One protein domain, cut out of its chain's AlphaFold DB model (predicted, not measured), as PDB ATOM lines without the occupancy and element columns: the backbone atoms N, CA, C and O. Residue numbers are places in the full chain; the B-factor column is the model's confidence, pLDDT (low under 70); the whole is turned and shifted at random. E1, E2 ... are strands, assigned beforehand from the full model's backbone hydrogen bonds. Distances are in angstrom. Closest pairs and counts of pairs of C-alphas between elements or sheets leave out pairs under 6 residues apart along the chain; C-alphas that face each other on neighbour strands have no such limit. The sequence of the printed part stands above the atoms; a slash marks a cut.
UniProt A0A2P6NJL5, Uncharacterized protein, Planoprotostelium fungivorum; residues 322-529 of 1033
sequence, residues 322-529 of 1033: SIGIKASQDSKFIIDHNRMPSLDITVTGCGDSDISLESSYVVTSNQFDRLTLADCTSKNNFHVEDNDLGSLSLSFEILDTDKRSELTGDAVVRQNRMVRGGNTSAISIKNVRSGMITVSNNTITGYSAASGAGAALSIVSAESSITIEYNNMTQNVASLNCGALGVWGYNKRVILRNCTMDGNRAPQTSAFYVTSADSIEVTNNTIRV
ATOM      1  N   SER A 322     530.258 538.554 382.928       95.50
ATOM      2  CA  SER A 322     531.038 537.722 382.010       95.50
ATOM      3  C   SER A 322     531.881 538.596 381.086       95.50
ATOM      4  O   SER A 322     531.355 539.447 380.372       95.50
ATOM      5  N   ILE A 323     533.191 538.369 381.063       95.06
ATOM      6  CA  ILE A 323     534.157 539.120 380.258       95.06
ATOM      7  C   ILE A 323     534.911 538.126 379.378       95.06
ATOM      8  O   ILE A 323     535.724 537.346 379.864       95.06
ATOM      9  N   GLY A 324     534.626 538.140 378.081       93.56
ATOM     10  CA  GLY A 324     535.326 537.350 377.075       93.56
ATOM     11  C   GLY A 324     536.245 538.236 376.248       93.56
ATOM     12  O   GLY A 324     535.780 539.156 375.585       93.56
ATOM     13  N   ILE A 325     537.543 537.960 376.253       91.06
ATOM     14  CA  ILE A 325     538.523 538.679 375.437       91.06
ATOM     15  C   ILE A 325     539.183 537.685 374.497       91.06
ATOM     16  O   ILE A 325     539.633 536.619 374.910       91.06
ATOM     17  N   LYS A 326     539.243 538.022 373.216       89.12
ATOM     18  CA  LYS A 326     539.893 537.225 372.184       89.12
ATOM     19  C   LYS A 326     541.078 538.000 371.617       89.12
ATOM     20  O   LYS A 326     540.909 539.128 371.162       89.12
ATOM     21  N   ALA A 327     542.244 537.354 371.612       76.38
ATOM     22  CA  ALA A 327     543.518 537.879 371.122       76.38
ATOM     23  C   ALA A 327     544.013 539.136 371.867       76.38
ATOM     24  O   ALA A 327     544.364 540.117 371.229       76.38
ATOM     25  N   SER A 328     544.046 539.115 373.207       66.06
ATOM     26  CA  SER A 328     544.582 540.222 374.027       66.06
ATOM     27  C   SER A 328     546.062 540.504 373.741       66.06
ATOM     28  O   SER A 328     546.812 539.566 373.487       66.06
ATOM     29  N   GLN A 329     546.487 541.770 373.871       82.75
ATOM     30  CA  GLN A 329     547.887 542.097 374.175       82.75
ATOM     31  C   GLN A 329     548.081 542.153 375.699       82.75
ATOM     32  O   GLN A 329     547.748 541.166 376.365       82.75
ATOM     33  N   ASP A 330     548.518 543.286 376.258       88.50
ATOM     34  CA  ASP A 330     548.668 543.449 377.700       88.50
ATOM     35  C   ASP A 330     547.349 543.894 378.345       88.50
ATOM     36  O   ASP A 330     546.770 544.936 378.021       88.50
ATOM     37  N   SER A 331     546.857 543.106 379.298       92.75
ATOM     38  CA  SER A 331     545.588 543.379 379.979       92.75
ATOM     39  C   SER A 331     545.792 543.616 381.467       92.75
ATOM     40  O   SER A 331     546.433 542.827 382.158       92.75
ATOM     41  N   LYS A 332     545.194 544.681 382.005       96.12
ATOM     42  CA  LYS A 332     545.176 544.959 383.443       96.12
ATOM     43  C   LYS A 332     543.752 545.035 383.977       96.12
ATOM     44  O   LYS A 332     543.016 545.966 383.659       96.12
ATOM     45  N   PHE A 333     543.408 544.119 384.872       97.00
ATOM     46  CA  PHE A 333     542.127 544.077 385.568       97.00
ATOM     47  C   PHE A 333     542.288 544.553 387.010       97.00
ATOM     48  O   PHE A 333     543.132 544.049 387.753       97.00
ATOM     49  N   ILE A 334     541.467 545.517 387.415       97.88
ATOM     50  CA  ILE A 334     541.388 546.035 388.784       97.88
ATOM     51  C   ILE A 334     539.952 545.822 389.259       97.88
ATOM     52  O   ILE A 334     539.045 546.517 388.813       97.88
ATOM     53  N   ILE A 335     539.736 544.842 390.131       97.94
ATOM     54  CA  ILE A 335     538.414 544.398 390.580       97.94
ATOM     55  C   ILE A 335     538.344 544.584 392.094       97.94
ATOM     56  O   ILE A 335     538.962 543.820 392.841       97.94
ATOM     57  N   ASP A 336     537.612 545.592 392.567       97.69
ATOM     58  CA  ASP A 336     537.554 545.896 393.998       97.69
ATOM     59  C   ASP A 336     536.159 546.233 394.548       97.69
ATOM     60  O   ASP A 336     535.303 546.766 393.851       97.69
ATOM     61  N   HIS A 337     535.904 545.886 395.813       97.69
ATOM     62  CA  HIS A 337     534.665 546.234 396.534       97.69
ATOM     63  C   HIS A 337     533.348 545.775 395.881       97.69
ATOM     64  O   HIS A 337     532.294 546.368 396.106       97.69
ATOM     65  N   ASN A 338     533.364 544.715 395.077       96.75
ATOM     66  CA  ASN A 338     532.162 544.212 394.415       96.75
ATOM     67  C   ASN A 338     531.419 543.171 395.260       96.75
ATOM     68  O   ASN A 338     532.013 542.474 396.082       96.75
ATOM     69  N   ARG A 339     530.118 543.014 395.008       96.50
ATOM     70  CA  ARG A 339     529.262 541.977 395.595       96.50
ATOM     71  C   ARG A 339     528.453 541.286 394.498       96.50
ATOM     72  O   ARG A 339     527.317 541.664 394.225       96.50
ATOM     73  N   MET A 340     529.034 540.267 393.873       93.94
ATOM     74  CA  MET A 340     528.471 539.604 392.690       93.94
ATOM     75  C   MET A 340     528.274 538.103 392.936       93.94
ATOM     76  O   MET A 340     529.147 537.478 393.527       93.94
ATOM     77  N   PRO A 341     527.196 537.464 392.454       93.12
ATOM     78  CA  PRO A 341     527.106 536.008 392.487       93.12
ATOM     79  C   PRO A 341     528.208 535.347 391.650       93.12
ATOM     80  O   PRO A 341     528.891 534.450 392.137       93.12
ATOM     81  N   SER A 342     528.467 535.816 390.425       94.69
ATOM     82  CA  SER A 342     529.614 535.326 389.656       94.69
ATOM     83  C   SER A 342     530.301 536.401 388.827       94.69
ATOM     84  O   SER A 342     529.655 537.318 388.317       94.69
ATOM     85  N   LEU A 343     531.617 536.243 388.697       96.12
ATOM     86  CA  LEU A 343     532.464 536.963 387.757       96.12
ATOM     87  C   LEU A 343     533.325 535.940 387.015       96.12
ATOM     88  O   LEU A 343     534.160 535.266 387.625       96.12
ATOM     89  N   ASP A 344     533.112 535.830 385.709       95.94
ATOM     90  CA  ASP A 344     533.889 534.959 384.836       95.94
ATOM     91  C   ASP A 344     534.662 535.817 383.824       95.94
ATOM     92  O   ASP A 344     534.068 536.556 383.039       95.94
ATOM     93  N   ILE A 345     535.993 535.737 383.854       95.38
ATOM     94  CA  ILE A 345     536.884 536.400 382.897       95.38
ATOM     95  C   ILE A 345     537.622 535.323 382.119       95.38
ATOM     96  O   ILE A 345     538.257 534.448 382.710       95.38
ATOM     97  N   THR A 346     537.512 535.358 380.797       93.88
ATOM     98  CA  THR A 346     538.151 534.398 379.899       93.88
ATOM     99  C   THR A 346     538.883 535.140 378.791       93.88
ATOM    100  O   THR A 346     538.261 535.794 377.956       93.88
ATOM    101  N   VAL A 347     540.207 535.013 378.767       91.62
ATOM    102  CA  VAL A 347     541.069 535.482 377.683       91.62
ATOM    103  C   VAL A 347     541.439 534.280 376.819       91.62
ATOM    104  O   VAL A 347     542.017 533.308 377.295       91.62
ATOM    105  N   THR A 348     541.075 534.335 375.541       90.94
ATOM    106  CA  THR A 348     541.267 533.270 374.549       90.94
ATOM    107  C   THR A 348     542.010 533.793 373.323       90.94
ATOM    108  O   THR A 348     542.190 534.997 373.149       90.94
ATOM    109  N   GLY A 349     542.430 532.898 372.427       85.88
ATOM    110  CA  GLY A 349     542.999 533.295 371.136       85.88
ATOM    111  C   GLY A 349     544.380 533.948 371.221       85.88
ATOM    112  O   GLY A 349     544.733 534.717 370.332       85.88
ATOM    113  N   CYS A 350     545.151 533.657 372.269       82.31
ATOM    114  CA  CYS A 350     546.562 534.017 372.350       82.31
ATOM    115  C   CYS A 350     547.309 533.252 371.249       82.31
ATOM    116  O   CYS A 350     547.458 532.033 371.325       82.31
ATOM    117  N   GLY A 351     547.652 533.945 370.162       72.56
ATOM    118  CA  GLY A 351     548.293 533.337 368.999       72.56
ATOM    119  C   GLY A 351     549.745 532.929 369.261       72.56
ATOM    120  O   GLY A 351     550.365 533.367 370.223       72.56
ATOM    121  N   ASP A 352     550.305 532.148 368.334       67.81
ATOM    122  CA  ASP A 352     551.703 531.671 368.307       67.81
ATOM    123  C   ASP A 352     552.762 532.790 368.120       67.81
ATOM    124  O   ASP A 352     553.910 532.512 367.777       67.81
ATOM    125  N   SER A 353     552.405 534.068 368.265       68.56
ATOM    126  CA  SER A 353     553.361 535.163 368.083       68.56
ATOM    127  C   SER A 353     554.417 535.151 369.192       68.56
ATOM    128  O   SER A 353     554.061 535.092 370.363       68.56
ATOM    129  N   ASP A 354     555.697 535.316 368.837       67.25
ATOM    130  CA  ASP A 354     556.850 535.411 369.759       67.25
ATOM    131  C   ASP A 354     556.794 536.611 370.743       67.25
ATOM    132  O   ASP A 354     557.760 536.895 371.454       67.25
ATOM    133  N   ILE A 355     555.690 537.360 370.771       76.31
ATOM    134  CA  ILE A 355     555.503 538.526 371.631       76.31
ATOM    135  C   ILE A 355     555.059 538.036 373.010       76.31
ATOM    136  O   ILE A 355     554.046 537.352 373.144       76.31
ATOM    137  N   SER A 356     555.820 538.392 374.046       81.25
ATOM    138  CA  SER A 356     555.459 538.104 375.432       81.25
ATOM    139  C   SER A 356     554.273 538.971 375.852       81.25
ATOM    140  O   SER A 356     554.456 540.146 376.161       81.25
ATOM    141  N   LEU A 357     553.078 538.392 375.845       87.75
ATOM    142  CA  LEU A 357     551.854 539.021 376.339       87.75
ATOM    143  C   LEU A 357     551.771 538.893 377.862       87.75
ATOM    144  O   LEU A 357     551.965 537.779 378.375       87.75
ATOM    145  N   GLU A 358     551.474 539.996 378.557       92.06
ATOM    146  CA  GLU A 358     551.325 540.054 380.014       92.06
ATOM    147  C   GLU A 358     549.911 540.469 380.453       92.06
ATOM    148  O   GLU A 358     549.451 541.584 380.210       92.06
ATOM    149  N   SER A 359     549.248 539.596 381.210       93.50
ATOM    150  CA  SER A 359     547.994 539.912 381.895       93.50
ATOM    151  C   SER A 359     548.197 540.041 383.403       93.50
ATOM    152  O   SER A 359     548.816 539.192 384.046       93.50
ATOM    153  N   SER A 360     547.626 541.086 384.002       96.00
ATOM    154  CA  SER A 360     547.638 541.332 385.445       96.00
ATOM    155  C   SER A 360     546.221 541.475 385.993       96.00
ATOM    156  O   SER A 360     545.445 542.312 385.539       96.00
ATOM    157  N   TYR A 361     545.906 540.692 387.020       97.31
ATOM    158  CA  TYR A 361     544.617 540.667 387.697       97.31
ATOM    159  C   TYR A 361     544.800 541.058 389.156       97.31
ATOM    160  O   TYR A 361     545.494 540.369 389.897       97.31
ATOM    161  N   VAL A 362     544.159 542.140 389.587       98.00
ATOM    162  CA  VAL A 362     544.159 542.580 390.985       98.00
ATOM    163  C   VAL A 362     542.729 542.536 391.505       98.00
ATOM    164  O   VAL A 362     541.913 543.375 391.134       98.00
ATOM    165  N   VAL A 363     542.429 541.546 392.346       98.06
ATOM    166  CA  VAL A 363     541.093 541.273 392.891       98.06
ATOM    167  C   VAL A 363     541.108 541.444 394.408       98.06
ATOM    168  O   VAL A 363     541.630 540.584 395.121       98.06
ATOM    169  N   THR A 364     540.545 542.546 394.910       98.00
ATOM    170  CA  THR A 364     540.639 542.918 396.334       98.00
ATOM    171  C   THR A 364     539.317 543.306 396.986       98.00
ATOM    172  O   THR A 364     538.571 544.102 396.423       98.00
ATOM    173  N   SER A 365     539.057 542.840 398.208       97.75
ATOM    174  CA  SER A 365     537.915 543.298 399.023       97.75
ATOM    175  C   SER A 365     536.540 543.057 398.379       97.75
ATOM    176  O   SER A 365     535.633 543.872 398.516       97.75
ATOM    177  N   ASN A 366     536.368 541.942 397.661       97.44
ATOM    178  CA  ASN A 366     535.111 541.569 397.004       97.44
ATOM    179  C   ASN A 366     534.360 540.452 397.743       97.44
ATOM    180  O   ASN A 366     534.927 539.695 398.531       97.44
ATOM    181  N   GLN A 367     533.082 540.297 397.408       96.75
ATOM    182  CA  GLN A 367     532.241 539.168 397.778       96.75
ATOM    183  C   GLN A 367     531.720 538.474 396.511       96.75
ATOM    184  O   GLN A 367     530.902 539.048 395.791       96.75
ATOM    185  N   PHE A 368     532.175 537.243 396.260       95.44
ATOM    186  CA  PHE A 368     531.780 536.432 395.101       95.44
ATOM    187  C   PHE A 368     531.195 535.085 395.528       95.44
ATOM    188  O   PHE A 368     531.729 534.483 396.451       95.44
ATOM    189  N   ASP A 369     530.180 534.536 394.847       92.81
ATOM    190  CA  ASP A 369     529.872 533.096 394.989       92.81
ATOM    191  C   ASP A 369     530.784 532.249 394.091       92.81
ATOM    192  O   ASP A 369     531.227 531.168 394.486       92.81
ATOM    193  N   ARG A 370     531.131 532.759 392.906       94.19
ATOM    194  CA  ARG A 370     532.106 532.150 391.994       94.19
ATOM    195  C   ARG A 370     532.967 533.203 391.304       94.19
ATOM    196  O   ARG A 370     532.444 534.107 390.663       94.19
ATOM    197  N   LEU A 371     534.284 533.037 391.386       95.69
ATOM    198  CA  LEU A 371     535.256 533.799 390.608       95.69
ATOM    199  C   LEU A 371     536.042 532.849 389.704       95.69
ATOM    200  O   LEU A 371     536.755 531.973 390.206       95.69
ATOM    201  N   THR A 372     535.928 533.035 388.390       95.31
ATOM    202  CA  THR A 372     536.704 532.287 387.395       95.31
ATOM    203  C   THR A 372     537.588 533.246 386.620       95.31
ATOM    204  O   THR A 372     537.084 534.153 385.966       95.31
ATOM    205  N   LEU A 373     538.899 533.026 386.665       95.00
ATOM    206  CA  LEU A 373     539.869 533.736 385.838       95.00
ATOM    207  C   LEU A 373     540.584 532.702 384.969       95.00
ATOM    208  O   LEU A 373     541.270 531.825 385.498       95.00
ATOM    209  N   ALA A 374     540.372 532.774 383.659       93.19
ATOM    210  CA  ALA A 374     540.982 531.901 382.667       93.19
ATOM    211  C   ALA A 374     541.739 532.748 381.643       93.19
ATOM    212  O   ALA A 374     541.144 533.622 381.017       93.19
ATOM    213  N   ASP A 375     543.038 532.514 381.479       91.38
ATOM    214  CA  ASP A 375     543.871 533.328 380.592       91.38
ATOM    215  C   ASP A 375     544.951 532.485 379.899       91.38
ATOM    216  O   ASP A 375     545.586 531.638 380.533       91.38
ATOM    217  N   CYS A 376     545.124 532.708 378.592       89.75
ATOM    218  CA  CYS A 376     546.098 532.035 377.734       89.75
ATOM    219  C   CYS A 376     547.388 532.828 377.462       89.75
ATOM    220  O   CYS A 376     548.230 532.367 376.687       89.75
ATOM    221  N   THR A 377     547.549 534.029 378.027       86.75
ATOM    222  CA  THR A 377     548.723 534.883 377.791       86.75
ATOM    223  C   THR A 377     550.001 534.245 378.333       86.75
ATOM    224  O   THR A 377     549.986 533.445 379.268       86.75
ATOM    225  N   SER A 378     551.146 534.590 377.737       86.75
ATOM    226  CA  SER A 378     552.439 533.978 378.080       86.75
ATOM    227  C   SER A 378     552.900 534.261 379.515       86.75
ATOM    228  O   SER A 378     553.646 533.463 380.094       86.75
ATOM    229  N   LYS A 379     552.458 535.394 380.079       91.19
ATOM    230  CA  LYS A 379     552.765 535.840 381.431       91.19
ATOM    231  C   LYS A 379     551.492 536.287 382.141       91.19
ATOM    232  O   LYS A 379     550.926 537.322 381.819       91.19
ATOM    233  N   ASN A 380     551.075 535.531 383.149       92.19
ATOM    234  CA  ASN A 380     549.882 535.839 383.937       92.19
ATOM    235  C   ASN A 380     550.250 536.194 385.373       92.19
ATOM    236  O   ASN A 380     550.990 535.454 386.013       92.19
ATOM    237  N   ASN A 381     549.713 537.285 385.906       95.75
ATOM    238  CA  ASN A 381     549.874 537.651 387.307       95.75
ATOM    239  C   ASN A 381     548.504 537.784 387.978       95.75
ATOM    240  O   ASN A 381     547.809 538.782 387.785       95.75
ATOM    241  N   PHE A 382     548.119 536.784 388.767       96.56
ATOM    242  CA  PHE A 382     546.889 536.796 389.551       96.56
ATOM    243  C   PHE A 382     547.173 537.224 390.987       96.56
ATOM    244  O   PHE A 382     547.856 536.517 391.717       96.56
ATOM    245  N   HIS A 383     546.593 538.334 391.430       97.81
ATOM    246  CA  HIS A 383     546.663 538.815 392.808       97.81
ATOM    247  C   HIS A 383     545.254 538.893 393.402       97.81
ATOM    248  O   HIS A 383     544.506 539.826 393.121       97.81
ATOM    249  N   VAL A 384     544.884 537.901 394.214       97.88
ATOM    250  CA  VAL A 384     543.556 537.747 394.829       97.88
ATOM    251  C   VAL A 384     543.676 537.865 396.348       97.88
ATOM    252  O   VAL A 384     544.191 536.962 397.015       97.88
ATOM    253  N   GLU A 385     543.201 538.975 396.909       98.06
ATOM    254  CA  GLU A 385     543.397 539.314 398.320       98.06
ATOM    255  C   GLU A 385     542.139 539.827 399.030       98.06
ATOM    256  O   GLU A 385     541.384 540.602 398.463       98.06
ATOM    257  N   ASP A 386     541.939 539.452 400.298       97.56
ATOM    258  CA  ASP A 386     540.888 540.033 401.159       97.56
ATOM    259  C   ASP A 386     539.452 539.848 400.616       97.56
ATOM    260  O   ASP A 386     538.608 540.724 400.749       97.56
ATOM    261  N   ASN A 387     539.144 538.716 399.971       97.12
ATOM    262  CA  ASN A 387     537.807 538.455 399.413       97.12
ATOM    263  C   ASN A 387     537.002 537.416 400.227       97.12
ATOM    264  O   ASN A 387     537.567 536.477 400.792       97.12
ATOM    265  N   ASP A 388     535.669 537.533 400.223       96.25
ATOM    266  CA  ASP A 388     534.709 536.512 400.687       96.25
ATOM    267  C   ASP A 388     534.180 535.732 399.472       96.25
ATOM    268  O   ASP A 388     533.352 536.234 398.713       96.25
ATOM    269  N   LEU A 389     534.695 534.522 399.250       92.75
ATOM    270  CA  LEU A 389     534.490 533.736 398.031       92.75
ATOM    271  C   LEU A 389     533.698 532.455 398.321       92.75
ATOM    272  O   LEU A 389     534.047 531.684 399.209       92.75
ATOM    273  N   GLY A 390     532.672 532.164 397.529       82.88
ATOM    274  CA  GLY A 390     532.034 530.848 397.488       82.88
ATOM    275  C   GLY A 390     532.902 529.824 396.754       82.88
ATOM    276  O   GLY A 390     532.987 528.683 397.184       82.88
ATOM    277  N   SER A 391     533.603 530.208 395.690       84.25
ATOM    278  CA  SER A 391     534.573 529.368 394.977       84.25
ATOM    279  C   SER A 391     535.511 530.227 394.125       84.25
ATOM    280  O   SER A 391     535.104 531.265 393.599       84.25
ATOM    281  N   LEU A 392     536.765 529.792 393.993       84.38
ATOM    282  CA  LEU A 392     537.814 530.426 393.198       84.38
ATOM    283  C   LEU A 392     538.430 529.414 392.228       84.38
ATOM    284  O   LEU A 392     538.997 528.399 392.643       84.38
ATOM    285  N   SER A 393     538.379 529.721 390.937       85.81
ATOM    286  CA  SER A 393     539.048 528.955 389.889       85.81
ATOM    287  C   SER A 393     539.991 529.858 389.102       85.81
ATOM    288  O   SER A 393     539.549 530.738 388.368       85.81
ATOM    289  N   LEU A 394     541.292 529.617 389.244       83.44
ATOM    290  CA  LEU A 394     542.361 530.225 388.457       83.44
ATOM    291  C   LEU A 394     542.860 529.188 387.442       83.44
ATOM    292  O   LEU A 394     543.384 528.134 387.815       83.44
ATOM    293  N   SER A 395     542.677 529.464 386.157       83.44
ATOM    294  CA  SER A 395     543.070 528.576 385.065       83.44
ATOM    295  C   SER A 395     544.048 529.294 384.146       83.44
ATOM    296  O   SER A 395     543.723 530.317 383.553       83.44
ATOM    297  N   PHE A 396     545.254 528.755 384.014       78.62
ATOM    298  CA  PHE A 396     546.235 529.217 383.039       78.62
ATOM    299  C   PHE A 396     546.004 528.379 381.775       78.62
ATOM    300  O   PHE A 396     546.606 527.323 381.595       78.62
ATOM    301  N   GLU A 397     544.989 528.719 380.979       66.69
ATOM    302  CA  GLU A 397     544.547 527.848 379.887       66.69
ATOM    303  C   GLU A 397     545.542 527.843 378.723       66.69
ATOM    304  O   GLU A 397     545.733 528.845 378.044       66.69
ATOM    305  N   ILE A 398     546.102 526.670 378.417       54.53
ATOM    306  CA  ILE A 398     546.622 526.377 377.079       54.53
ATOM    307  C   ILE A 398     545.500 525.648 376.345       54.53
ATOM    308  O   ILE A 398     545.253 524.471 376.605       54.53
ATOM    309  N   LEU A 399     544.795 526.344 375.452       50.78
ATOM    310  CA  LEU A 399     543.767 525.719 374.609       50.78
ATOM    311  C   LEU A 399     544.360 524.793 373.532       50.78
ATOM    312  O   LEU A 399     543.609 524.047 372.910       50.78
ATOM    313  N   ASP A 400     545.681 524.798 373.334       49.97
ATOM    314  CA  ASP A 400     546.348 524.006 372.302       49.97
ATOM    315  C   ASP A 400     547.438 523.085 372.883       49.97
ATOM    316  O   ASP A 400     548.506 523.519 373.317       49.97
ATOM    317  N   THR A 401     547.161 521.782 372.920       47.97
ATOM    318  CA  THR A 401     548.008 520.753 373.549       47.97
ATOM    319  C   THR A 401     549.360 520.539 372.864       47.97
ATOM    320  O   THR A 401     550.204 519.818 373.402       47.97
ATOM    321  N   ASP A 402     549.588 521.147 371.701       48.97
ATOM    322  CA  ASP A 402     550.622 520.687 370.775       48.97
ATOM    323  C   ASP A 402     551.919 521.511 370.764       48.97
ATOM    324  O   ASP A 402     552.890 521.097 370.121       48.97
ATOM    325  N   LYS A 403     552.030 522.628 371.504       53.28
ATOM    326  CA  LYS A 403     553.265 523.438 371.493       53.28
ATOM    327  C   LYS A 403     553.764 523.877 372.866       53.28
ATOM    328  O   LYS A 403     553.034 524.319 373.740       53.28
ATOM    329  N   ARG A 404     555.088 523.758 373.020       52.81
ATOM    330  CA  ARG A 404     555.892 524.014 374.225       52.81
ATOM    331  C   ARG A 404     556.017 525.504 374.589       52.81
ATOM    332  O   ARG A 404     557.088 525.880 375.071       52.81
ATOM    333  N   SER A 405     555.003 526.346 374.411       57.06
ATOM    334  CA  SER A 405     555.075 527.719 374.927       57.06
ATOM    335  C   SER A 405     555.252 527.686 376.455       57.06
ATOM    336  O   SER A 405     554.616 526.911 377.181       57.06
ATOM    337  N   GLU A 406     556.255 528.411 376.947       68.00
ATOM    338  CA  GLU A 406     556.564 528.531 378.371       68.00
ATOM    339  C   GLU A 406     555.523 529.456 379.005       68.00
ATOM    340  O   GLU A 406     555.751 530.654 379.119       68.00
ATOM    341  N   LEU A 407     554.356 528.920 379.381       71.69
ATOM    342  CA  LEU A 407     553.420 529.674 380.211       71.69
ATOM    343  C   LEU A 407     554.083 529.969 381.557       71.69
ATOM    344  O   LEU A 407     554.225 529.081 382.408       71.69
ATOM    345  N   THR A 408     554.495 531.221 381.721       83.38
ATOM    346  CA  THR A 408     554.986 531.749 382.983       83.38
ATOM    347  C   THR A 408     553.844 532.426 383.719       83.38
ATOM    348  O   THR A 408     553.009 533.095 383.114       83.38
ATOM    349  N   GLY A 409     553.752 532.256 385.030       86.25
ATOM    350  CA  GLY A 409     552.698 532.943 385.748       86.25
ATOM    351  C   GLY A 409     552.808 532.906 387.256       86.25
ATOM    352  O   GLY A 409     553.088 531.867 387.851       86.25
ATOM    353  N   ASP A 410     552.550 534.057 387.856       94.56
ATOM    354  CA  ASP A 410     552.532 534.241 389.292       94.56
ATOM    355  C   ASP A 410     551.081 534.263 389.784       94.56
ATOM    356  O   ASP A 410     550.202 534.885 389.188       94.56
ATOM    357  N   ALA A 411     550.812 533.556 390.877       96.56
ATOM    358  CA  ALA A 411     549.510 533.552 391.533       96.56
ATOM    359  C   ALA A 411     549.694 533.814 393.023       96.56
ATOM    360  O   ALA A 411     550.267 532.994 393.734       96.56
ATOM    361  N   VAL A 412     549.181 534.935 393.511       97.94
ATOM    362  CA  VAL A 412     549.145 535.315 394.920       97.94
ATOM    363  C   VAL A 412     547.694 535.282 395.383       97.94
ATOM    364  O   VAL A 412     546.895 536.128 395.000       97.94
ATOM    365  N   VAL A 413     547.345 534.309 396.224       98.06
ATOM    366  CA  VAL A 413     546.006 534.159 396.809       98.06
ATOM    367  C   VAL A 413     546.125 534.271 398.322       98.06
ATOM    368  O   VAL A 413     546.575 533.325 398.977       98.06
ATOM    369  N   ARG A 414     545.753 535.419 398.902       97.88
ATOM    370  CA  ARG A 414     545.940 535.642 400.340       97.88
ATOM    371  C   ARG A 414     544.787 536.294 401.085       97.88
ATOM    372  O   ARG A 414     544.081 537.116 400.536       97.88
ATOM    373  N   GLN A 415     544.630 535.973 402.367       97.88
ATOM    374  CA  GLN A 415     543.622 536.608 403.236       97.88
ATOM    375  C   GLN A 415     542.172 536.455 402.732       97.88
ATOM    376  O   GLN A 415     541.330 537.291 403.032       97.88
ATOM    377  N   ASN A 416     541.855 535.392 401.984       97.62
ATOM    378  CA  ASN A 416     540.493 535.142 401.507       97.62
ATOM    379  C   ASN A 416     539.722 534.211 402.457       97.62
ATOM    380  O   ASN A 416     540.299 533.357 403.144       97.62
ATOM    381  N   ARG A 417     538.394 534.343 402.464       97.31
ATOM    382  CA  ARG A 417     537.466 533.521 403.247       97.31
ATOM    383  C   ARG A 417     536.548 532.726 402.323       97.31
ATOM    384  O   ARG A 417     535.884 533.304 401.477       97.31
ATOM    385  N   MET A 418     536.488 531.413 402.522       95.06
ATOM    386  CA  MET A 418     535.698 530.454 401.748       95.06
ATOM    387  C   MET A 418     534.963 529.520 402.706       95.06
ATOM    388  O   MET A 418     535.543 528.567 403.223       95.06
ATOM    389  N   VAL A 419     533.703 529.828 403.019       90.81
ATOM    390  CA  VAL A 419     532.942 529.135 404.087       90.81
ATOM    391  C   VAL A 419     531.552 528.662 403.667       90.81
ATOM    392  O   VAL A 419     530.843 528.070 404.475       90.81
ATOM    393  N   ARG A 420     531.123 528.944 402.431       83.12
ATOM    394  CA  ARG A 420     529.761 528.616 401.965       83.12
ATOM    395  C   ARG A 420     529.605 527.147 401.555       83.12
ATOM    396  O   ARG A 420     528.481 526.707 401.327       83.12
ATOM    397  N   GLY A 421     530.708 526.397 401.502       77.50
ATOM    398  CA  GLY A 421     530.750 525.040 400.969       77.50
ATOM    399  C   GLY A 421     530.478 524.998 399.462       77.50
ATOM    400  O   GLY A 421     530.241 526.017 398.815       77.50
ATOM    401  N   GLY A 422     530.540 523.805 398.876       80.81
ATOM    402  CA  GLY A 422     530.305 523.606 397.447       80.81
ATOM    403  C   GLY A 422     530.726 522.219 396.977       80.81
ATOM    404  O   GLY A 422     531.425 521.506 397.692       80.81
ATOM    405  N   ASN A 423     530.321 521.844 395.761       85.19
ATOM    406  CA  ASN A 423     530.633 520.532 395.172       85.19
ATOM    407  C   ASN A 423     531.983 520.501 394.413       85.19
ATOM    408  O   ASN A 423     532.306 519.534 393.715       85.19
ATOM    409  N   THR A 424     532.758 521.581 394.508       87.38
ATOM    410  CA  THR A 424     534.040 521.800 393.823       87.38
ATOM    411  C   THR A 424     535.120 522.198 394.829       87.38
ATOM    412  O   THR A 424     534.835 522.411 396.005       87.38
ATOM    413  N   SER A 425     536.368 522.324 394.375       90.88
ATOM    414  CA  SER A 425     537.434 522.959 395.157       90.88
ATOM    415  C   SER A 425     537.073 524.406 395.505       90.88
ATOM    416  O   SER A 425     536.458 525.104 394.694       90.88
ATOM    417  N   ALA A 426     537.486 524.862 396.687       93.19
ATOM    418  CA  ALA A 426     537.379 526.261 397.088       93.19
ATOM    419  C   ALA A 426     538.389 527.126 396.333       93.19
ATOM    420  O   ALA A 426     538.050 528.217 395.893       93.19
ATOM    421  N   ILE A 427     539.610 526.611 396.154       94.94
ATOM    422  CA  ILE A 427     540.659 527.203 395.322       94.94
ATOM    423  C   ILE A 427     541.148 526.132 394.358       94.94
ATOM    424  O   ILE A 427     541.600 525.068 394.780       94.94
ATOM    425  N   SER A 428     541.088 526.420 393.067       94.50
ATOM    426  CA  SER A 428     541.624 525.568 392.010       94.50
ATOM    427  C   SER A 428     542.595 526.379 391.164       94.50
ATOM    428  O   SER A 428     542.148 527.265 390.447       94.50
ATOM    429  N   ILE A 429     543.887 526.061 391.211       94.38
ATOM    430  CA  ILE A 429     544.933 526.634 390.354       94.38
ATOM    431  C   ILE A 429     545.369 525.554 389.370       94.38
ATOM    432  O   ILE A 429     545.847 524.502 389.791       94.38
ATOM    433  N   LYS A 430     545.185 525.773 388.069       92.56
ATOM    434  CA  LYS A 430     545.434 524.744 387.048       92.56
ATOM    435  C   LYS A 430     546.357 525.236 385.947       92.56
ATOM    436  O   LYS A 430     546.325 526.410 385.597       92.56
ATOM    437  N   ASN A 431     547.093 524.288 385.363       88.38
ATOM    438  CA  ASN A 431     547.872 524.441 384.133       88.38
ATOM    439  C   ASN A 431     549.029 525.462 384.208       88.38
ATOM    440  O   ASN A 431     549.467 525.979 383.185       88.38
ATOM    441  N   VAL A 432     549.585 525.717 385.396       89.88
ATOM    442  CA  VAL A 432     550.782 526.573 385.530       89.88
ATOM    443  C   VAL A 432     552.018 525.778 385.128       89.88
ATOM    444  O   VAL A 432     552.299 524.748 385.738       89.88
ATOM    445  N   ARG A 433     552.782 526.225 384.130       89.69
ATOM    446  CA  ARG A 433     553.987 525.504 383.687       89.69
ATOM    447  C   ARG A 433     555.274 525.976 384.357       89.69
ATOM    448  O   ARG A 433     556.190 525.177 384.487       89.69
ATOM    449  N   SER A 434     555.369 527.245 384.735       92.31
ATOM    450  CA  SER A 434     556.493 527.812 385.484       92.31
ATOM    451  C   SER A 434     556.032 529.104 386.155       92.31
ATOM    452  O   SER A 434     555.291 529.873 385.556       92.31
ATOM    453  N   GLY A 435     556.472 529.382 387.378       93.88
ATOM    454  CA  GLY A 435     556.157 530.641 388.059       93.88
ATOM    455  C   GLY A 435     556.055 530.505 389.570       93.88
ATOM    456  O   GLY A 435     556.416 529.463 390.134       93.88
ATOM    457  N   MET A 436     555.627 531.575 390.237       96.81
ATOM    458  CA  MET A 436     555.520 531.641 391.691       96.81
ATOM    459  C   MET A 436     554.060 531.576 392.143       96.81
ATOM    460  O   MET A 436     553.285 532.505 391.946       96.81
ATOM    461  N   ILE A 437     553.690 530.496 392.830       97.62
ATOM    462  CA  ILE A 437     552.350 530.327 393.401       97.62
ATOM    463  C   ILE A 437     552.447 530.515 394.915       97.62
ATOM    464  O   ILE A 437     553.081 529.717 395.596       97.62
ATOM    465  N   THR A 438     551.819 531.552 395.458       98.31
ATOM    466  CA  THR A 438     551.745 531.834 396.895       98.31
ATOM    467  C   THR A 438     550.294 531.801 397.357       98.31
ATOM    468  O   THR A 438     549.498 532.647 396.966       98.31
ATOM    469  N   VAL A 439     549.950 530.852 398.225       98.25
ATOM    470  CA  VAL A 439     548.621 530.745 398.841       98.25
ATOM    471  C   VAL A 439     548.775 530.909 400.347       98.25
ATOM    472  O   VAL A 439     549.313 530.014 401.004       98.25
ATOM    473  N   SER A 440     548.339 532.035 400.921       98.38
ATOM    474  CA  SER A 440     548.581 532.306 402.344       98.38
ATOM    475  C   SER A 440     547.452 532.974 403.123       98.38
ATOM    476  O   SER A 440     546.674 533.750 402.592       98.38
ATOM    477  N   ASN A 441     547.354 532.708 404.426       98.38
ATOM    478  CA  ASN A 441     546.353 533.331 405.306       98.38
ATOM    479  C   ASN A 441     544.884 533.129 404.856       98.38
ATOM    480  O   ASN A 441     544.043 533.973 405.158       98.38
ATOM    481  N   ASN A 442     544.546 532.063 404.120       98.12
ATOM    482  CA  ASN A 442     543.164 531.811 403.688       98.12
ATOM    483  C   ASN A 442     542.414 530.911 404.682       98.12
ATOM    484  O   ASN A 442     543.013 530.060 405.341       98.12
ATOM    485  N   THR A 443     541.091 531.065 404.761       98.00
ATOM    486  CA  THR A 443     540.200 530.176 405.531       98.00
ATOM    487  C   THR A 443     539.276 529.421 404.584       98.00
ATOM    488  O   THR A 443     538.494 530.055 403.885       98.00
ATOM    489  N   ILE A 444     539.341 528.088 404.579       97.44
ATOM    490  CA  ILE A 444     538.579 527.196 403.694       97.44
ATOM    491  C   ILE A 444     537.805 526.193 404.550       97.44
ATOM    492  O   ILE A 444     538.403 525.463 405.344       97.44
ATOM    493  N   THR A 445     536.477 526.164 404.456       96.31
ATOM    494  CA  THR A 445     535.648 525.297 405.309       96.31
ATOM    495  C   THR A 445     534.425 524.738 404.591       96.31
ATOM    496  O   THR A 445     533.702 525.482 403.933       96.31
ATOM    497  N   GLY A 446     534.172 523.435 404.764       92.69
ATOM    498  CA  GLY A 446     532.918 522.784 404.367       92.69
ATOM    499  C   GLY A 446     532.775 522.441 402.878       92.69
ATOM    500  O   GLY A 446     531.650 522.294 402.399       92.69
ATOM    501  N   TYR A 447     533.870 522.335 402.119       92.38
ATOM    502  CA  TYR A 447     533.809 521.989 400.692       92.38
ATOM    503  C   TYR A 447     533.761 520.482 400.473       92.38
ATOM    504  O   TYR A 447     534.450 519.739 401.159       92.38
ATOM    505  N   SER A 448     532.986 520.036 399.487       90.19
ATOM    506  CA  SER A 448     532.843 518.637 399.085       90.19
ATOM    507  C   SER A 448     533.278 518.457 397.629       90.19
ATOM    508  O   SER A 448     532.458 518.485 396.714       90.19
ATOM    509  N   ALA A 449     534.569 518.259 397.380       84.44
ATOM    510  CA  ALA A 449     535.088 518.125 396.026       84.44
ATOM    511  C   ALA A 449     534.792 516.725 395.449       84.44
ATOM    512  O   ALA A 449     535.394 515.722 395.837       84.44
ATOM    513  N   ALA A 450     533.850 516.657 394.502       76.62
ATOM    514  CA  ALA A 450     533.410 515.397 393.894       76.62
ATOM    515  C   ALA A 450     534.261 514.932 392.691       76.62
ATOM    516  O   ALA A 450     534.144 513.776 392.283       76.62
ATOM    517  N   SER A 451     535.093 515.802 392.101       59.81
ATOM    518  CA  SER A 451     535.783 515.560 390.820       59.81
ATOM    519  C   SER A 451     537.247 515.101 390.964       59.81
ATOM    520  O   SER A 451     537.867 515.256 392.010       59.81
ATOM    521  N   GLY A 452     537.810 514.528 389.888       56.72
ATOM    522  CA  GLY A 452     539.085 513.782 389.822       56.72
ATOM    523  C   GLY A 452     540.375 514.434 390.352       56.72
ATOM    524  O   GLY A 452     541.382 513.743 390.456       56.72
ATOM    525  N   ALA A 453     540.362 515.719 390.712       57.25
ATOM    526  CA  ALA A 453     541.487 516.448 391.323       57.25
ATOM    527  C   ALA A 453     541.119 517.024 392.712       57.25
ATOM    528  O   ALA A 453     541.673 518.032 393.149       57.25
ATOM    529  N   GLY A 454     540.098 516.446 393.352       68.88
ATOM    530  CA  GLY A 454     539.228 517.078 394.342       68.88
ATOM    531  C   GLY A 454     539.806 517.306 395.733       68.88
ATOM    532  O   GLY A 454     539.408 516.626 396.666       68.88
ATOM    533  N   ALA A 455     540.631 518.338 395.884       90.44
ATOM    534  CA  ALA A 455     540.951 518.935 397.180       90.44
ATOM    535  C   ALA A 455     540.199 520.243 397.418       90.44
ATOM    536  O   ALA A 455     539.773 520.892 396.461       90.44
ATOM    537  N   ALA A 456     540.083 520.672 398.677       94.12
ATOM    538  CA  ALA A 456     539.585 522.011 398.994       94.12
ATOM    539  C   ALA A 456     540.488 523.101 398.378       94.12
ATOM    540  O   ALA A 456     539.989 524.044 397.764       94.12
ATOM    541  N   LEU A 457     541.809 522.913 398.464       96.12
ATOM    542  CA  LEU A 457     542.834 523.651 397.729       96.12
ATOM    543  C   LEU A 457     543.536 522.707 396.744       96.12
ATOM    544  O   LEU A 457     544.261 521.799 397.149       96.12
ATOM    545  N   SER A 458     543.319 522.921 395.449       95.44
ATOM    546  CA  SER A 458     543.824 522.091 394.355       95.44
ATOM    547  C   SER A 458     544.807 522.893 393.498       95.44
ATOM    548  O   SER A 458     544.434 523.936 392.966       95.44
ATOM    549  N   ILE A 459     546.060 522.441 393.378       95.06
ATOM    550  CA  ILE A 459     547.100 523.088 392.562       95.06
ATOM    551  C   ILE A 459     547.694 522.071 391.588       95.06
ATOM    552  O   ILE A 459     548.327 521.102 391.999       95.06
ATOM    553  N   VAL A 460     547.514 522.301 390.292       94.00
ATOM    554  CA  VAL A 460     548.093 521.496 389.213       94.00
ATOM    555  C   VAL A 460     549.093 522.362 388.457       94.00
ATOM    556  O   VAL A 460     548.697 523.251 387.699       94.00
ATOM    557  N   SER A 461     550.384 522.109 388.670       94.06
ATOM    558  CA  SER A 461     551.470 522.887 388.072       94.06
ATOM    559  C   SER A 461     552.721 522.055 387.786       94.06
ATOM    560  O   SER A 461     552.991 521.051 388.442       94.06
ATOM    561  N   ALA A 462     553.518 522.498 386.821       92.94
ATOM    562  CA  ALA A 462     554.869 522.021 386.549       92.94
ATOM    563  C   ALA A 462     555.877 523.152 386.794       92.94
ATOM    564  O   ALA A 462     555.479 524.308 386.892       92.94
ATOM    565  N   GLU A 463     557.154 522.806 386.975       94.50
ATOM    566  CA  GLU A 463     558.344 523.670 387.098       94.50
ATOM    567  C   GLU A 463     558.183 524.960 387.932       94.50
ATOM    568  O   GLU A 463     558.937 525.926 387.761       94.50
ATOM    569  N   SER A 464     557.227 524.971 388.863       95.69
ATOM    570  CA  SER A 464     556.817 526.147 389.629       95.69
ATOM    571  C   SER A 464     557.402 526.127 391.038       95.69
ATOM    572  O   SER A 464     557.809 525.082 391.558       95.69
ATOM    573  N   SER A 465     557.463 527.304 391.658       97.75
ATOM    574  CA  SER A 465     557.789 527.477 393.070       97.75
ATOM    575  C   SER A 465     556.509 527.788 393.838       97.75
ATOM    576  O   SER A 465     555.956 528.878 393.716       97.75
ATOM    577  N   ILE A 466     556.044 526.831 394.633       98.06
ATOM    578  CA  ILE A 466     554.770 526.879 395.346       98.06
ATOM    579  C   ILE A 466     555.034 527.114 396.834       98.06
ATOM    580  O   ILE A 466     555.779 526.361 397.458       98.06
ATOM    581  N   THR A 467     554.407 528.132 397.416       98.44
ATOM    582  CA  THR A 467     554.439 528.434 398.850       98.44
ATOM    583  C   THR A 467     553.017 528.465 399.393       98.44
ATOM    584  O   THR A 467     552.201 529.281 398.976       98.44
ATOM    585  N   ILE A 468     552.716 527.576 400.333       98.56
ATOM    586  CA  ILE A 468     551.416 527.444 400.988       98.56
ATOM    587  C   ILE A 468     551.647 527.639 402.480       98.56
ATOM    588  O   ILE A 468     552.272 526.796 403.130       98.56
ATOM    589  N   GLU A 469     551.177 528.755 403.037       98.38
ATOM    590  CA  GLU A 469     551.446 529.070 404.439       98.38
ATOM    591  C   GLU A 469     550.290 529.713 405.197       98.38
ATOM    592  O   GLU A 469     549.524 530.486 404.639       98.38
ATOM    593  N   TYR A 470     550.159 529.412 406.492       98.31
ATOM    594  CA  TYR A 470     549.150 530.037 407.366       98.31
ATOM    595  C   TYR A 470     547.691 529.869 406.893       98.31
ATOM    596  O   TYR A 470     546.833 530.691 407.210       98.31
ATOM    597  N   ASN A 471     547.382 528.814 406.133       98.31
ATOM    598  CA  ASN A 471     546.012 528.526 405.706       98.31
ATOM    599  C   ASN A 471     545.287 527.668 406.749       98.31
ATOM    600  O   ASN A 471     545.874 526.756 407.333       98.31
ATOM    601  N   ASN A 472     543.998 527.932 406.947       98.38
ATOM    602  CA  ASN A 472     543.119 527.149 407.805       98.38
ATOM    603  C   ASN A 472     542.101 526.386 406.947       98.38
ATOM    604  O   ASN A 472     541.223 526.999 406.346       98.38
ATOM    605  N   MET A 473     542.227 525.063 406.871       98.00
ATOM    606  CA  MET A 473     541.414 524.182 406.031       98.00
ATOM    607  C   MET A 473     540.669 523.184 406.914       98.00
ATOM    608  O   MET A 473     541.277 522.248 407.438       98.00
ATOM    609  N   THR A 474     539.360 523.368 407.096       96.88
ATOM    610  CA  THR A 474     538.586 522.542 408.035       96.88
ATOM    611  C   THR A 474     537.351 521.899 407.419       96.88
ATOM    612  O   THR A 474     536.715 522.480 406.546       96.88
ATOM    613  N   GLN A 475     537.002 520.695 407.876       95.25
ATOM    614  CA  GLN A 475     535.753 520.008 407.518       95.25
ATOM    615  C   GLN A 475     535.518 519.855 406.002       95.25
ATOM    616  O   GLN A 475     534.381 519.898 405.538       95.25
ATOM    617  N   ASN A 476     536.583 519.701 405.212       94.88
ATOM    618  CA  ASN A 476     536.458 519.482 403.774       94.88
ATOM    619  C   ASN A 476     536.398 517.986 403.457       94.88
ATOM    620  O   ASN A 476     537.030 517.169 404.126       94.88
ATOM    621  N   VAL A 477     535.645 517.627 402.426       92.88
ATOM    622  CA  VAL A 477     535.397 516.256 401.989       92.88
ATOM    623  C   VAL A 477     535.823 516.104 400.531       92.88
ATOM    624  O   VAL A 477     535.499 516.935 399.688       92.88
ATOM    625  N   ALA A 478     536.524 515.021 400.219       91.25
ATOM    626  CA  ALA A 478     536.888 514.642 398.861       91.25
ATOM    627  C   ALA A 478     536.379 513.232 398.546       91.25
ATOM    628  O   ALA A 478     536.449 512.340 399.392       91.25
ATOM    629  N   SER A 479     535.902 513.013 397.319       87.75
ATOM    630  CA  SER A 479     535.412 511.699 396.869       87.75
ATOM    631  C   SER A 479     536.526 510.705 396.527       87.75
ATOM    632  O   SER A 479     536.272 509.503 396.489       87.75
ATOM    633  N   LEU A 480     537.742 511.190 396.262       85.12
ATOM    634  CA  LEU A 480     538.876 510.381 395.810       85.12
ATOM    635  C   LEU A 480     540.087 510.584 396.723       85.12
ATOM    636  O   LEU A 480     540.359 509.751 397.585       85.12
ATOM    637  N   ASN A 481     540.778 511.716 396.566       84.50
ATOM    638  CA  ASN A 481     542.043 512.004 397.236       84.50
ATOM    639  C   ASN A 481     542.048 513.444 397.769       84.50
ATOM    640  O   ASN A 481     541.464 514.315 397.134       84.50
ATOM    641  N   CYS A 482     542.829 513.702 398.823       89.12
ATOM    642  CA  CYS A 482     543.254 515.038 399.270       89.12
ATOM    643  C   CYS A 482     542.137 515.876 399.913       89.12
ATOM    644  O   CYS A 482     541.670 516.827 399.309       89.12
ATOM    645  N   GLY A 483     541.723 515.587 401.148       91.56
ATOM    646  CA  GLY A 483     540.612 516.324 401.781       91.56
ATOM    647  C   GLY A 483     540.845 517.843 401.863       91.56
ATOM    648  O   GLY A 483     539.983 518.622 401.460       91.56
ATOM    649  N   ALA A 484     542.023 518.276 402.327       96.38
ATOM    650  CA  ALA A 484     542.371 519.697 402.436       96.38
ATOM    651  C   ALA A 484     543.184 520.226 401.238       96.38
ATOM    652  O   ALA A 484     542.741 521.163 400.575       96.38
ATOM    653  N   LEU A 485     544.354 519.645 400.947       97.06
ATOM    654  CA  LEU A 485     545.302 520.175 399.956       97.06
ATOM    655  C   LEU A 485     545.799 519.104 398.975       97.06
ATOM    656  O   LEU A 485     546.292 518.060 399.388       97.06
ATOM    657  N   GLY A 486     545.787 519.403 397.679       96.25
ATOM    658  CA  GLY A 486     546.454 518.594 396.661       96.25
ATOM    659  C   GLY A 486     547.360 519.429 395.759       96.25
ATOM    660  O   GLY A 486     546.943 520.466 395.247       96.25
ATOM    661  N   VAL A 487     548.600 518.969 395.572       96.25
ATOM    662  CA  VAL A 487     549.602 519.563 394.675       96.25
ATOM    663  C   VAL A 487     550.103 518.506 393.691       96.25
ATOM    664  O   VAL A 487     550.810 517.559 394.065       96.25
ATOM    665  N   TRP A 488     549.760 518.680 392.418       94.81
ATOM    666  CA  TRP A 488     550.085 517.758 391.331       94.81
ATOM    667  C   TRP A 488     551.054 518.369 390.319       94.81
ATOM    668  O   TRP A 488     550.993 519.563 390.038       94.81
ATOM    669  N   GLY A 489     551.889 517.506 389.734       92.81
ATOM    670  CA  GLY A 489     552.877 517.835 388.704       92.81
ATOM    671  C   GLY A 489     554.299 517.988 389.257       92.81
ATOM    672  O   GLY A 489     554.509 518.025 390.469       92.81
ATOM    673  N   TYR A 490     555.295 518.005 388.363       94.56
ATOM    674  CA  TYR A 490     556.713 518.073 388.735       94.56
ATOM    675  C   TYR A 490     557.145 519.526 388.943       94.56
ATOM    676  O   TYR A 490     557.321 520.255 387.971       94.56
ATOM    677  N   ASN A 491     557.300 519.952 390.196       96.00
ATOM    678  CA  ASN A 491     557.572 521.349 390.551       96.00
ATOM    679  C   ASN A 491     559.043 521.586 390.937       96.00
ATOM    680  O   ASN A 491     559.754 520.660 391.308       96.00
ATOM    681  N   LYS A 492     559.521 522.835 390.888       96.62
ATOM    682  CA  LYS A 492     560.887 523.160 391.347       96.62
ATOM    683  C   LYS A 492     560.964 523.136 392.869       96.62
ATOM    684  O   LYS A 492     561.853 522.536 393.463       96.62
ATOM    685  N   ARG A 493     560.009 523.793 393.527       97.81
ATOM    686  CA  ARG A 493     559.985 523.901 394.987       97.81
ATOM    687  C   ARG A 493     558.558 523.921 395.504       97.81
ATOM    688  O   ARG A 493     557.733 524.643 394.959       97.81
ATOM    689  N   VAL A 494     558.280 523.177 396.570       98.19
ATOM    690  CA  VAL A 494     556.996 523.217 397.282       98.19
ATOM    691  C   VAL A 494     557.259 523.429 398.767       98.19
ATOM    692  O   VAL A 494     557.897 522.599 399.405       98.19
ATOM    693  N   ILE A 495     556.776 524.535 399.325       98.38
ATOM    694  CA  ILE A 495     556.843 524.851 400.756       98.38
ATOM    695  C   ILE A 495     555.421 524.814 401.309       98.38
ATOM    696  O   ILE A 495     554.566 525.568 400.854       98.38
ATOM    697  N   LEU A 496     555.173 523.969 402.303       98.44
ATOM    698  CA  LEU A 496     553.910 523.860 403.028       98.44
ATOM    699  C   LEU A 496     554.179 524.052 404.520       98.44
ATOM    700  O   LEU A 496     554.734 523.159 405.167       98.44
ATOM    701  N   ARG A 497     553.792 525.202 405.081       98.12
ATOM    702  CA  ARG A 497     554.096 525.493 406.488       98.12
ATOM    703  C   ARG A 497     553.035 526.248 407.257       98.12
ATOM    704  O   ARG A 497     552.268 527.012 406.687       98.12
ATOM    705  N   ASN A 498     553.018 526.090 408.577       98.31
ATOM    706  CA  ASN A 498     552.127 526.840 409.470       98.31
ATOM    707  C   ASN A 498     550.627 526.732 409.110       98.31
ATOM    708  O   ASN A 498     549.856 527.627 409.446       98.31
ATOM    709  N   CYS A 499     550.193 525.683 408.404       98.56
ATOM    710  CA  CYS A 499     548.787 525.486 408.044       98.56
ATOM    711  C   CYS A 499     548.062 524.627 409.087       98.56
ATOM    712  O   CYS A 499     548.663 523.757 409.715       98.56
ATOM    713  N   THR A 500     546.755 524.839 409.243       98.50
ATOM    714  CA  THR A 500     545.875 523.993 410.065       98.50
ATOM    715  C   THR A 500     544.946 523.192 409.158       98.50
ATOM    716  O   THR A 500     544.302 523.759 408.281       98.50
ATOM    717  N   MET A 501     544.890 521.876 409.357       98.12
ATOM    718  CA  MET A 501     544.061 520.931 408.608       98.12
ATOM    719  C   MET A 501     543.245 520.101 409.603       98.12
ATOM    720  O   MET A 501     543.762 519.131 410.154       98.12
ATOM    721  N   ASP A 502     541.993 520.482 409.861       97.06
ATOM    722  CA  ASP A 502     541.167 519.889 410.929       97.06
ATOM    723  C   ASP A 502     539.873 519.273 410.381       97.06
ATOM    724  O   ASP A 502     539.104 519.933 409.686       97.06
ATOM    725  N   GLY A 503     539.619 517.998 410.668       94.50
ATOM    726  CA  GLY A 503     538.351 517.355 410.317       94.50
ATOM    727  C   GLY A 503     538.147 517.109 408.816       94.50
ATOM    728  O   GLY A 503     537.014 516.971 408.363       94.50
ATOM    729  N   ASN A 504     539.218 517.094 408.016       95.00
ATOM    730  CA  ASN A 504     539.122 516.831 406.578       95.00
ATOM    731  C   ASN A 504     538.988 515.323 406.299       95.00
ATOM    732  O   ASN A 504     539.585 514.495 406.991       95.00
ATOM    733  N   ARG A 505     538.222 514.947 405.271       93.06
ATOM    734  CA  ARG A 505     537.884 513.557 404.933       93.06
ATOM    735  C   ARG A 505     538.145 513.279 403.455       93.06
ATOM    736  O   ARG A 505     537.716 514.030 402.592       93.06
ATOM    737  N   ALA A 506     538.823 512.179 403.158       91.06
ATOM    738  CA  ALA A 506     539.036 511.679 401.802       91.06
ATOM    739  C   ALA A 506     539.378 510.188 401.881       91.06
ATOM    740  O   ALA A 506     540.065 509.824 402.833       91.06
ATOM    741  N   PRO A 507     538.975 509.330 400.926       87.50
ATOM    742  CA  PRO A 507     539.388 507.924 400.919       87.50
ATOM    743  C   PRO A 507     540.907 507.734 400.993       87.50
ATOM    744  O   PRO A 507     541.386 506.799 401.627       87.50
ATOM    745  N   GLN A 508     541.670 508.644 400.379       87.31
ATOM    746  CA  GLN A 508     543.123 508.704 400.511       87.31
ATOM    747  C   GLN A 508     543.557 510.128 400.846       87.31
ATOM    748  O   GLN A 508     543.078 511.094 400.254       87.31
ATOM    749  N   THR A 509     544.534 510.282 401.739       92.31
ATOM    750  CA  THR A 509     545.164 511.572 402.091       92.31
ATOM    751  C   THR A 509     544.163 512.628 402.559       92.31
ATOM    752  O   THR A 509     543.846 513.576 401.853       92.31
ATOM    753  N   SER A 510     543.632 512.484 403.770       93.94
ATOM    754  CA  SER A 510     542.687 513.472 404.327       93.94
ATOM    755  C   SER A 510     543.258 514.889 404.470       93.94
ATOM    756  O   SER A 510     542.528 515.855 404.267       93.94
ATOM    757  N   ALA A 511     544.539 515.034 404.802       96.12
ATOM    758  CA  ALA A 511     545.177 516.326 405.025       96.12
ATOM    759  C   ALA A 511     545.778 516.878 403.729       96.12
ATOM    760  O   ALA A 511     545.284 517.869 403.191       96.12
ATOM    761  N   PHE A 512     546.814 516.224 403.196       96.75
ATOM    762  CA  PHE A 512     547.444 516.696 401.970       96.75
ATOM    763  C   PHE A 512     548.090 515.603 401.119       96.75
ATOM    764  O   PHE A 512     548.515 514.557 401.612       96.75
ATOM    765  N   TYR A 513     548.249 515.914 399.839       95.88
ATOM    766  CA  TYR A 513     549.027 515.138 398.882       95.88
ATOM    767  C   TYR A 513     549.922 516.072 398.074       95.88
ATOM    768  O   TYR A 513     549.435 516.977 397.397       95.88
ATOM    769  N   VAL A 514     551.231 515.851 398.131       95.56
ATOM    770  CA  VAL A 514     552.210 516.569 397.310       95.56
ATOM    771  C   VAL A 514     552.958 515.540 396.475       95.56
ATOM    772  O   VAL A 514     553.624 514.673 397.030       95.56
ATOM    773  N   THR A 515     552.828 515.623 395.152       87.50
ATOM    774  CA  THR A 515     553.426 514.662 394.206       87.50
ATOM    775  C   THR A 515     554.961 514.679 394.218       87.50
ATOM    776  O   THR A 515     555.568 514.026 395.059       87.50
ATOM    777  N   SER A 516     555.601 515.405 393.300       87.25
ATOM    778  CA  SER A 516     557.055 515.413 393.127       87.25
ATOM    779  C   SER A 516     557.556 516.833 392.895       87.25
ATOM    780  O   SER A 516     556.976 517.587 392.116       87.25
ATOM    781  N   ALA A 517     558.658 517.189 393.547       92.69
ATOM    782  CA  ALA A 517     559.384 518.421 393.269       92.69
ATOM    783  C   ALA A 517     560.888 518.230 393.498       92.69
ATOM    784  O   ALA A 517     561.272 517.290 394.201       92.69
ATOM    785  N   ASP A 518     561.726 519.129 392.964       96.19
ATOM    786  CA  ASP A 518     563.172 519.111 393.255       96.19
ATOM    787  C   ASP A 518     563.428 519.315 394.759       96.19
ATOM    788  O   ASP A 518     564.330 518.713 395.343       96.19
ATOM    789  N   SER A 519     562.590 520.125 395.417       97.00
ATOM    790  CA  SER A 519     562.596 520.332 396.866       97.00
ATOM    791  C   SER A 519     561.172 520.442 397.416       97.00
ATOM    792  O   SER A 519     560.391 521.273 396.953       97.00
ATOM    793  N   ILE A 520     560.839 519.632 398.424       97.31
ATOM    794  CA  ILE A 520     559.591 519.748 399.188       97.31
ATOM    795  C   ILE A 520     559.931 519.987 400.662       97.31
ATOM    796  O   ILE A 520     560.653 519.211 401.282       97.31
ATOM    797  N   GLU A 521     559.381 521.053 401.234       97.81
ATOM    798  CA  GLU A 521     559.502 521.405 402.646       97.81
ATOM    799  C   GLU A 521     558.107 521.420 403.277       97.81
ATOM    800  O   GLU A 521     557.302 522.297 402.977       97.81
ATOM    801  N   VAL A 522     557.811 520.461 404.158       97.56
ATOM    802  CA  VAL A 522     556.537 520.411 404.899       97.56
ATOM    803  C   VAL A 522     556.812 520.543 406.393       97.56
ATOM    804  O   VAL A 522     557.274 519.575 406.993       97.56
ATOM    805  N   THR A 523     556.556 521.701 407.007       97.38
ATOM    806  CA  THR A 523     556.975 522.015 408.394       97.38
ATOM    807  C   THR A 523     555.918 522.800 409.181       97.38
ATOM    808  O   THR A 523     555.190 523.607 408.626       97.38
ATOM    809  N   ASN A 524     555.838 522.626 410.503       97.56
ATOM    810  CA  ASN A 524     554.973 523.407 411.404       97.56
ATOM    811  C   ASN A 524     553.470 523.404 411.058       97.56
ATOM    812  O   ASN A 524     552.757 524.351 411.383       97.56
ATOM    813  N   ASN A 525     552.961 522.372 410.390       98.25
ATOM    814  CA  ASN A 525     551.530 522.232 410.123       98.25
ATOM    815  C   ASN A 525     550.842 521.498 411.277       98.25
ATOM    816  O   ASN A 525     551.431 520.604 411.874       98.25
ATOM    817  N   THR A 526     549.593 521.854 411.572       98.31
ATOM    818  CA  THR A 526     548.735 521.165 412.545       98.31
ATOM    819  C   THR A 526     547.683 520.349 411.805       98.31
ATOM    820  O   THR A 526     546.872 520.911 411.075       98.31
ATOM    821  N   ILE A 527     547.674 519.033 411.999       97.94
ATOM    822  CA  ILE A 527     546.791 518.089 411.314       97.94
ATOM    823  C   ILE A 527     545.971 517.335 412.357       97.94
ATOM    824  O   ILE A 527     546.523 516.625 413.195       97.94
ATOM    825  N   ARG A 528     544.649 517.467 412.302       97.19
ATOM    826  CA  ARG A 528     543.708 516.754 413.172       97.19
ATOM    827  C   ARG A 528     542.797 515.895 412.314       97.19
ATOM    828  O   ARG A 528     542.061 516.398 411.464       97.19
ATOM    829  N   VAL A 529     542.908 514.590 412.503       94.50
ATOM    830  CA  VAL A 529     542.231 513.589 411.682       94.50
ATOM    831  C   VAL A 529     540.874 513.276 412.295       94.50
ATOM    832  O   VAL A 529     540.770 513.078 413.502       94.50
TER     833      VAL A 529
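This is residues 322 to 529 of the 1033 residues of an uncharacterized protein of Planoprotostelium fungivorum (UniProt A0A2P6NJL5). This is a solenoid, a chain wound in stacked turns, with each new turn setting its strands beside those of the turn before. One long wall is made of E2, E4, E6, E8, E10, E13 and the later parts of E15 and E17; the wall across from it is made of E1, E3, E5, E7, E9, E12 and the earlier parts of E15 and E17, while E11, E14, E16 and E18 make a narrow third side along the later turns. The printed part has 208 residues with no named helix and 18 named strands, E1 to E18 in order along the chain; the class is all strand. Fourteen strands form a branched parallel sheet, and the other four a parallel sheet in the order E11, E14, E16, E18. The whole is compact, with a radius of gyration of the C-alphas of 16.2 A and spans of 49 by 40 by 26 A.

Begin at E1, residues 322 to 326, an edge strand of the branched sheet, which is twisted. Its parallel neighbour is E3, residues 339 to 348, with N 323 and O 344 within hydrogen-bond range at 2.8 A. On the other side of E3 is E5, residues 367 to 375, parallel to it, with N 343 and O 370 at 3.0 A. E5 is the parallel neighbour of E7, residues 392 to 396, with N 373 and O 393 at 2.9 A; E7 of E9, residues 427 to 432, with N 394 and O 428 at 2.8 A; and E9 of E12, residues 457 to 461, with N 429 and O 458 at 2.8 A. Go back to E2, residues 331 to 336, also an edge strand: it is parallel to E4, residues 358 to 364, with N 333 and O 360 at 2.8 A. E4 is parallel to E6, residues 379 to 385, with N 361 and O 381 at 2.8 A, and E6 to E8, residues 408 to 414, with N 382 and O 410 at 2.8 A. E8 is parallel to E10, residues 436 to 440, with N 411 and O 436 at 2.9 A, and E10 to E13, residues 465 to 469, with N 437 and O 465 at 2.9 A. E15, residues 485 to 497, has three parallel neighbours: E12 beside residues 485 to 489 and E13 beside residues 492 to 497 lie on one side, and E17, residues 512 to 523, on the other side. Look there for N 459 and O 486 at 2.9 A, N 466 and O 493 at 2.8 A, and N 487 and O 513 at 2.8 A. In the small sheet, E11, residues 443 to 445, E14, residues 472 to 474, E16, residues 500 to 504, and E18, residues 526 to 529, are parallel neighbours in that order, with N 444 and O 472, N 473 and O 500, and N 501 and O 526 within hydrogen-bond range, each pair 2.8 A apart. E10 runs on into E11 at 72 degrees. E3 and E6 are apart.

Find C-alpha 322 at (531.038, 537.722, 382.010), where E1 begins. E3, 25.7 A long, bends by 58 degrees at residue 342, and E5, 21.6 A, by 71 degrees at residue 370. E4 measures 19.7 A and E8 20.0 A. From C-alpha 485 at (545.302, 520.175, 399.956), E15 bends by 152 degrees at residue 490 and ends 12.2 A from its start. E18 ends at C-alpha 529, (542.231, 513.589, 411.682).

The C-alphas of Ser 353 and Val 529 are the two farthest apart, 49.9 A. The printed part has no cut. The links E7 to E8, E8 to E9 and E11 to E12 are long. Mean pLDDT of the printed part is 90.3; look for values under 70 at residue 328 and residues 352 to 354, 397 to 406 and 451 to 454.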